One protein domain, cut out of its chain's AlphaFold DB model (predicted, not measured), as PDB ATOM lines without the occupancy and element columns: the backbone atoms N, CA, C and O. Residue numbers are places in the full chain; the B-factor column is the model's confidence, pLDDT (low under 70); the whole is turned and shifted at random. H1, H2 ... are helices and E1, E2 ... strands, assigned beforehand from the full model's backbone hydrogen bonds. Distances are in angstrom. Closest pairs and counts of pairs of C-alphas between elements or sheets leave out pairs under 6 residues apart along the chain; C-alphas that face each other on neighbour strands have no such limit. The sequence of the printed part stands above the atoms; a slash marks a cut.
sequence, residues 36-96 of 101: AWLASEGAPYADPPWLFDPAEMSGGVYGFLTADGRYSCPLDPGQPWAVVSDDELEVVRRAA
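This is residues 36 to 96 of the 101 residues of an uncharacterized protein of Ponticoccus gilvus (UniProt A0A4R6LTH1). With little regular structure, this is a small ribbon of two antiparallel strands, E1 and E2, with helix H2 alongside E2, short H1 near the start of H2, and two long loops, one reaching out to Gly 78. The printed part has 61 residues, ordered E1, H1, E2, H2; the class is mixed, with 21 residues in named elements. It is compact, radius of gyration of the C-alphas 10.9 A, spanning 33 by 26 by 18 A.

E1 is residues 36 to 38, from C-alpha 36 at (183.410, 194.285, 207.335); E2 is residues 63 to 66, 10.4 A long. H2 is residues 86 to 95, 14.2 A long, ending at C-alpha 95 (177.188, 200.400, 214.922). H1 is residues 54 to 57.

E1 and E2 are antiparallel at 177 degrees; N 36 and O 65 are 2.9 A apart, within hydrogen-bond range. Residues 64 to 65 of E2 also pair antiparallel with 71 to 72. The closest C-alphas of E2 and H2, Thr 66 and Ala 95, are 7.1 A apart. E1 and H2 are apart. H1 and H2 only just touch, with 3 pairs of C-alphas within 8 A, the closest Pro 54 and Asp 86 at 5.2 A. In H2 every O i to N i+4 pair is within hydrogen-bond range; H1 is too short for one, and its one O i to N i+3 pair is not within range.

The C-alphas farthest apart, Pro 49 and Gly 78, are 34.3 A apart. The printed part has no cut. Links E1 to H1 and E2 to H2 are long; no printed residue is under 70 in pLDDT.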
ATOM      1  N   ALA A  36     183.087 195.305 208.322       95.44
ATOM      2  CA  ALA A  36     183.410 194.285 207.335       95.44
ATOM      3  C   ALA A  36     182.546 193.046 207.598       95.44
ATOM      4  O   ALA A  36     182.342 192.679 208.754       95.44
ATOM      5  N   TRP A  37     182.031 192.389 206.558       95.81
ATOM      6  CA  TRP A  37     181.101 191.265 206.708       95.81
ATOM      7  C   TRP A  37     181.231 190.241 205.577       95.81
ATOM      8  O   TRP A  37     181.856 190.500 204.549       95.81
ATOM      9  N   LEU A  38     180.668 189.055 205.807       95.12
ATOM     10  CA  LEU A  38     180.711 187.902 204.910       95.12
ATOM     11  C   LEU A  38     179.299 187.500 204.498       95.12
ATOM     12  O   LEU A  38     178.399 187.467 205.336       95.12
ATOM     13  N   ALA A  39     179.145 187.106 203.239       93.81
ATOM     14  CA  ALA A  39     177.932 186.516 202.689       93.81
ATOM     15  C   ALA A  39     178.265 185.598 201.512       93.81
ATOM     16  O   ALA A  39     179.379 185.631 200.986       93.81
ATOM     17  N   SER A  40     177.294 184.784 201.095       87.88
ATOM     18  CA  SER A  40     177.377 184.055 199.827       87.88
ATOM     19  C   SER A  40     176.731 184.858 198.714       87.88
ATOM     20  O   SER A  40     175.756 185.576 198.928       87.88
ATOM     21  N   GLU A  41     177.193 184.619 197.493       89.25
ATOM     22  CA  GLU A  41     176.407 184.941 196.310       89.25
ATOM     23  C   GLU A  41     175.014 184.292 196.404       89.25
ATOM     24  O   GLU A  41     174.889 183.130 196.806       89.25
ATOM     25  N   GLY A  42     173.977 185.066 196.067       90.31
ATOM     26  CA  GLY A  42     172.574 184.649 196.122       90.31
ATOM     27  C   GLY A  42     171.921 184.708 197.509       90.31
ATOM     28  O   GLY A  42     170.724 184.442 197.609       90.31
ATOM     29  N   ALA A  43     172.664 185.059 198.562       92.00
ATOM     30  CA  ALA A  43     172.094 185.280 199.887       92.00
ATOM     31  C   ALA A  43     171.321 186.621 199.947       92.00
ATOM     32  O   ALA A  43     171.628 187.527 199.164       92.00
ATOM     33  N   PRO A  44     170.331 186.769 200.851       95.69
ATOM     34  CA  PRO A  44     169.619 188.031 201.054       95.69
ATOM     35  C   PRO A  44     170.567 189.222 201.246       95.69
ATOM     36  O   PRO A  44     171.503 189.169 202.045       95.69
ATOM     37  N   TYR A  45     170.327 190.294 200.494       93.81
ATOM     38  CA  TYR A  45     171.166 191.485 200.458       93.81
ATOM     39  C   TYR A  45     170.317 192.728 200.213       93.81
ATOM     40  O   TYR A  45     169.369 192.685 199.428       93.81
ATOM     41  N   ALA A  46     170.709 193.838 200.834       93.06
ATOM     42  CA  ALA A  46     170.117 195.143 200.602       93.06
ATOM     43  C   ALA A  46     171.186 196.235 200.529       93.06
ATOM     44  O   ALA A  46     172.206 196.179 201.217       93.06
ATOM     45  N   ASP A  47     170.920 197.260 199.726       90.50
ATOM     46  CA  ASP A  47     171.741 198.465 199.666       90.50
ATOM     47  C   ASP A  47     171.455 199.410 200.854       90.50
ATOM     48  O   ASP A  47     170.374 199.373 201.459       90.50
ATOM     49  N   PRO A  48     172.381 200.329 201.191       88.31
ATOM     50  CA  PRO A  48     172.085 201.445 202.086       88.31
ATOM     51  C   PRO A  48     170.824 202.223 201.644       88.31
ATOM     52  O   PRO A  48     170.636 202.458 200.451       88.31
ATOM     53  N   PRO A  49     169.963 202.679 202.578       89.31
ATOM     54  CA  PRO A  49     170.122 202.668 204.038       89.31
ATOM     55  C   PRO A  49     169.593 201.392 204.730       89.31
ATOM     56  O   PRO A  49     169.450 201.376 205.953       89.31
ATOM     57  N   TRP A  50     169.265 200.343 203.972       92.56
ATOM     58  CA  TRP A  50     168.661 199.103 204.480       92.56
ATOM     59  C   TRP A  50     169.680 198.002 204.791       92.56
ATOM     60  O   TRP A  50     169.299 196.912 205.207       92.56
ATOM     61  N   LEU A  51     170.977 198.273 204.621       92.62
ATOM     62  CA  LEU A  51     172.021 197.318 204.982       92.62
ATOM     63  C   LEU A  51     171.890 196.927 206.466       92.62
ATOM     64  O   LEU A  51     171.732 197.788 207.339       92.62
ATOM     65  N   PHE A  52     171.982 195.626 206.727       94.94
ATOM     66  CA  PHE A  52     171.782 194.977 208.026       94.94
ATOM     67  C   PHE A  52     170.372 195.122 208.620       94.94
ATOM     68  O   PHE A  52     170.189 194.846 209.802       94.94
ATOM     69  N   ASP A  53     169.368 195.530 207.838       95.12
ATOM     70  CA  ASP A  53     167.966 195.409 208.245       95.12
ATOM     71  C   ASP A  53     167.576 193.922 208.301       95.12
ATOM     72  O   ASP A  53     167.657 193.250 207.267       95.12
ATOM     73  N   PRO A  54     167.142 193.378 209.453       96.31
ATOM     74  CA  PRO A  54     166.714 191.985 209.528       96.31
ATOM     75  C   PRO A  54     165.565 191.652 208.574       96.31
ATOM     76  O   PRO A  54     165.515 190.543 208.046       96.31
ATOM     77  N   ALA A  55     164.672 192.604 208.286       96.75
ATOM     78  CA  ALA A  55     163.567 192.378 207.354       96.75
ATOM     79  C   ALA A  55     164.045 192.114 205.915       96.75
ATOM     80  O   ALA A  55     163.338 191.461 205.150       96.75
ATOM     81  N   GLU A  56     165.242 192.590 205.563       95.94
ATOM     82  CA  GLU A  56     165.806 192.503 204.214       95.94
ATOM     83  C   GLU A  56     166.958 191.486 204.116       95.94
ATOM     84  O   GLU A  56     167.167 190.868 203.073       95.94
ATOM     85  N   MET A  57     167.730 191.315 205.195       96.44
ATOM     86  CA  MET A  57     169.005 190.586 205.191       96.44
ATOM     87  C   MET A  57     169.061 189.392 206.152       96.44
ATOM     88  O   MET A  57     170.129 188.786 206.284       96.44
ATOM     89  N   SER A  58     167.956 189.016 206.809       96.94
ATOM     90  CA  SER A  58     167.919 187.794 207.626       96.94
ATOM     91  C   SER A  58     168.362 186.580 206.802       96.94
ATOM     92  O   SER A  58     167.924 186.373 205.669       96.94
ATOM     93  N   GLY A  59     169.295 185.795 207.344       95.56
ATOM     94  CA  GLY A  59     169.908 184.667 206.634       95.56
ATOM     95  C   GLY A  59     171.011 185.028 205.630       95.56
ATOM     96  O   GLY A  59     171.634 184.126 205.073       95.56
ATOM     97  N   GLY A  60     171.273 186.317 205.402       95.31
ATOM     98  CA  GLY A  60     172.212 186.806 204.391       95.31
ATOM     99  C   GLY A  60     173.660 186.947 204.851       95.31
ATOM    100  O   GLY A  60     174.574 186.910 204.030       95.31
ATOM    101  N   VAL A  61     173.886 187.097 206.156       96.62
ATOM    102  CA  VAL A  61     175.192 187.472 206.721       96.62
ATOM    103  C   VAL A  61     175.774 186.315 207.525       96.62
ATOM    104  O   VAL A  61     175.132 185.789 208.425       96.62
ATOM    105  N   TYR A  62     177.009 185.915 207.231       95.94
ATOM    106  CA  TYR A  62     177.669 184.764 207.870       95.94
ATOM    107  C   TYR A  62     178.647 185.151 208.967       95.94
ATOM    108  O   TYR A  62     178.979 184.341 209.831       95.94
ATOM    109  N   GLY A  63     179.107 186.393 208.943       96.56
ATOM    110  CA  GLY A  63     179.924 186.959 209.994       96.56
ATOM    111  C   GLY A  63     180.209 188.424 209.736       96.56
ATOM    112  O   GLY A  63     180.048 188.908 208.614       96.56
ATOM    113  N   PHE A  64     180.629 189.124 210.780       96.88
ATOM    114  CA  PHE A  64     181.002 190.526 210.711       96.88
ATOM    115  C   PHE A  64     182.105 190.872 211.712       96.88
ATOM    116  O   PHE A  64     182.334 190.170 212.699       96.88
ATOM    117  N   LEU A  65     182.753 192.002 211.453       96.81
ATOM    118  CA  LEU A  65     183.605 192.726 212.380       96.81
ATOM    119  C   LEU A  65     183.294 194.220 212.254       96.81
ATOM    120  O   LEU A  65     183.356 194.768 211.154       96.81
ATOM    121  N   THR A  66     182.977 194.875 213.365       95.00
ATOM    122  CA  THR A  66     182.793 196.333 213.424       95.00
ATOM    123  C   THR A  66     184.092 197.042 213.808       95.00
ATOM    124  O   THR A  66     184.969 196.452 214.444       95.00
ATOM    125  N   ALA A  67     184.202 198.330 213.477       93.12
ATOM    126  CA  ALA A  67     185.346 199.171 213.840       93.12
ATOM    127  C   ALA A  67     185.589 199.269 215.356       93.12
ATOM    128  O   ALA A  67     186.731 199.394 215.794       93.12
ATOM    129  N   ASP A  68     184.541 199.130 216.174       92.38
ATOM    130  CA  ASP A  68     184.652 199.067 217.637       92.38
ATOM    131  C   ASP A  68     184.939 197.654 218.188       92.38
ATOM    132  O   ASP A  68     184.947 197.439 219.401       92.38
ATOM    133  N   GLY A  69     185.223 196.692 217.305       93.31
ATOM    134  CA  GLY A  69     185.758 195.378 217.650       93.31
ATOM    135  C   GLY A  69     184.718 194.302 217.964       93.31
ATOM    136  O   GLY A  69     185.109 193.220 218.415       93.31
ATOM    137  N   ARG A  70     183.419 194.544 217.728       95.19
ATOM    138  CA  ARG A  70     182.405 193.482 217.834       95.19
ATOM    139  C   ARG A  70     182.581 192.511 216.681       95.19
ATOM    140  O   ARG A  70     182.618 192.916 215.524       95.19
ATOM    141  N   TYR A  71     182.666 191.234 217.016       96.19
ATOM    142  CA  TYR A  71     182.882 190.154 216.070       96.19
ATOM    143  C   TYR A  71     181.884 189.035 216.335       96.19
ATOM    144  O   TYR A  71     181.702 188.637 217.487       96.19
ATOM    145  N   SER A  72     181.295 188.509 215.269       96.38
ATOM    146  CA  SER A  72     180.535 187.265 215.295       96.38
ATOM    147  C   SER A  72     180.684 186.560 213.959       96.38
ATOM    148  O   SER A  72     180.674 187.204 212.910       96.38
ATOM    149  N   CYS A  73     180.837 185.240 213.988       96.25
ATOM    150  CA  CYS A  73     180.775 184.407 212.798       96.25
ATOM    151  C   CYS A  73     180.285 183.004 213.177       96.25
ATOM    152  O   CYS A  73     181.090 182.148 213.549       96.25
ATOM    153  N   PRO A  74     178.966 182.759 213.108       95.25
ATOM    154  CA  PRO A  74     178.395 181.447 213.415       95.25
ATOM    155  C   PRO A  74     178.796 180.356 212.412       95.25
ATOM    156  O   PRO A  74     178.722 179.173 212.730       95.25
ATOM    157  N   LEU A  75     179.231 180.744 211.209       92.88
ATOM    158  CA  LEU A  75     179.715 179.819 210.193       92.88
ATOM    159  C   LEU A  75     180.997 179.119 210.667       92.88
ATOM    160  O   LEU A  75     182.018 179.769 210.882       92.88
ATOM    161  N   ASP A  76     180.965 177.790 210.743       92.25
ATOM    162  CA  ASP A  76     182.125 176.922 210.960       92.25
ATOM    163  C   ASP A  76     181.974 175.676 210.067       92.25
ATOM    164  O   ASP A  76     180.962 174.979 210.184       92.25
ATOM    165  N   PRO A  77     182.943 175.359 209.184       88.06
ATOM    166  CA  PRO A  77     182.875 174.192 208.300       88.06
ATOM    167  C   PRO A  77     182.684 172.842 209.016       88.06
ATOM    168  O   PRO A  77     182.293 171.867 208.375       88.06
ATOM    169  N   GLY A  78     182.963 172.760 210.323       86.38
ATOM    170  CA  GLY A  78     182.747 171.568 211.147       86.38
ATOM    171  C   GLY A  78     181.389 171.497 211.858       86.38
ATOM    172  O   GLY A  78     181.144 170.530 212.579       86.38
ATOM    173  N   GLN A  79     180.522 172.499 211.702       91.38
ATOM    174  CA  GLN A  79     179.249 172.633 212.416       91.38
ATOM    175  C   GLN A  79     178.065 172.752 211.444       91.38
ATOM    176  O   GLN A  79     178.261 172.958 210.243       91.38
ATOM    177  N   PRO A  80     176.813 172.611 211.927       93.88
ATOM    178  CA  PRO A  80     175.645 172.960 211.132       93.88
ATOM    179  C   PRO A  80     175.758 174.375 210.569       93.88
ATOM    180  O   PRO A  80     176.259 175.282 211.233       93.88
ATOM    181  N   TRP A  81     175.255 174.555 209.349       91.00
ATOM    182  CA  TRP A  81     175.251 175.859 208.703       91.00
ATOM    183  C   TRP A  81     174.508 176.879 209.564       91.00
ATOM    184  O   TRP A  81     173.347 176.668 209.921       91.00
ATOM    185  N   ALA A  82     175.178 177.982 209.878       94.06
ATOM    186  CA  ALA A  82     174.639 179.040 210.708       94.06
ATOM    187  C   ALA A  82     175.050 180.407 210.166       94.06
ATOM    188  O   ALA A  82     176.085 180.573 209.518       94.06
ATOM    189  N   VAL A  83     174.193 181.379 210.441       96.19
ATOM    190  CA  VAL A  83     174.264 182.762 209.975       96.19
ATOM    191  C   VAL A  83     174.131 183.679 211.184       96.19
ATOM    192  O   VAL A  83     173.666 183.252 212.241       96.19
ATOM    193  N   VAL A  84     174.547 184.928 211.024       97.25
ATOM    194  CA  VAL A  84     174.353 185.987 212.015       97.25
ATOM    195  C   VAL A  84     172.860 186.147 212.289       97.25
ATOM    196  O   VAL A  84     172.047 186.151 211.364       97.25
ATOM    197  N   SER A  85     172.505 186.241 213.567       97.50
ATOM    198  CA  SER A  85     171.117 186.377 214.004       97.50
ATOM    199  C   SER A  85     170.550 187.770 213.723       97.50
ATOM    200  O   SER A  85     171.291 188.746 213.609       97.50
ATOM    201  N   ASP A  86     169.223 187.886 213.682       97.69
ATOM    202  CA  ASP A  86     168.538 189.173 213.509       97.69
ATOM    203  C   ASP A  86     168.897 190.180 214.622       97.69
ATOM    204  O   ASP A  86     169.098 191.364 214.353       97.69
ATOM    205  N   ASP A  87     169.077 189.709 215.862       97.06
ATOM    206  CA  ASP A  87     169.516 190.548 216.985       97.06
ATOM    207  C   ASP A  87     170.927 191.117 216.761       97.06
ATOM    208  O   ASP A  87     171.214 192.274 217.084       97.06
ATOM    209  N   GLU A  88     171.824 190.314 216.191       96.44
ATOM    210  CA  GLU A  88     173.173 190.747 215.838       96.44
ATOM    211  C   GLU A  88     173.175 191.677 214.618       96.44
ATOM    212  O   GLU A  88     173.926 192.653 214.615       96.44
ATOM    213  N   LEU A  89     172.306 191.450 213.625       95.81
ATOM    214  CA  LEU A  89     172.102 192.378 212.508       95.81
ATOM    215  C   LEU A  89     171.686 193.766 213.017       95.81
ATOM    216  O   LEU A  89     172.283 194.769 212.626       95.81
ATOM    217  N   GLU A  90     170.767 193.834 213.984       94.44
ATOM    218  CA  GLU A  90     170.375 195.093 214.635       94.44
ATOM    219  C   GLU A  90     171.520 195.757 215.412       94.44
ATOM    220  O   GLU A  90     171.596 196.986 215.525       94.44
ATOM    221  N   VAL A  91     172.434 194.978 215.995       90.69
ATOM    222  CA  VAL A  91     173.651 195.525 216.618       90.69
ATOM    223  C   VAL A  91     174.556 196.153 215.559       90.69
ATOM    224  O   VAL A  91     175.017 197.280 215.752       90.69
ATOM    225  N   VAL A  92     174.783 195.468 214.439       92.56
ATOM    226  CA  VAL A  92     175.630 195.965 213.347       92.56
ATOM    227  C   VAL A  92     175.033 197.218 212.717       92.56
ATOM    228  O   VAL A  92     175.737 198.213 212.552       92.56
ATOM    229  N   ARG A  93     173.726 197.221 212.447       92.06
ATOM    230  CA  ARG A  93     173.013 198.368 211.873       92.06
ATOM    231  C   ARG A  93     173.153 199.633 212.719       92.06
ATOM    232  O   ARG A  93     173.299 200.729 212.186       92.06
ATOM    233  N   ARG A  94     173.131 199.484 214.047       88.38
ATOM    234  CA  ARG A  94     173.347 200.592 214.992       88.38
ATOM    235  C   ARG A  94     174.807 201.040 215.061       88.38
ATOM    236  O   ARG A  94     175.049 202.217 215.312       88.38
ATOM    237  N   ALA A  95     175.753 200.121 214.873       82.38
ATOM    238  CA  ALA A  95     177.188 200.400 214.922       82.38
ATOM    239  C   ALA A  95     177.710 201.072 213.643       82.38
ATOM    240  O   ALA A  95     178.606 201.903 213.722       82.38
ATOM    241  N   ALA A  96     177.120 200.756 212.491       75.31
ATOM    242  CA  ALA A  96     177.419 201.375 211.207       75.31
ATOM    243  C   ALA A  96     176.198 202.172 210.715       75.31
ATOM    244  O   ALA A  96     175.518 201.730 209.787       75.31
TER     245      ALA A  96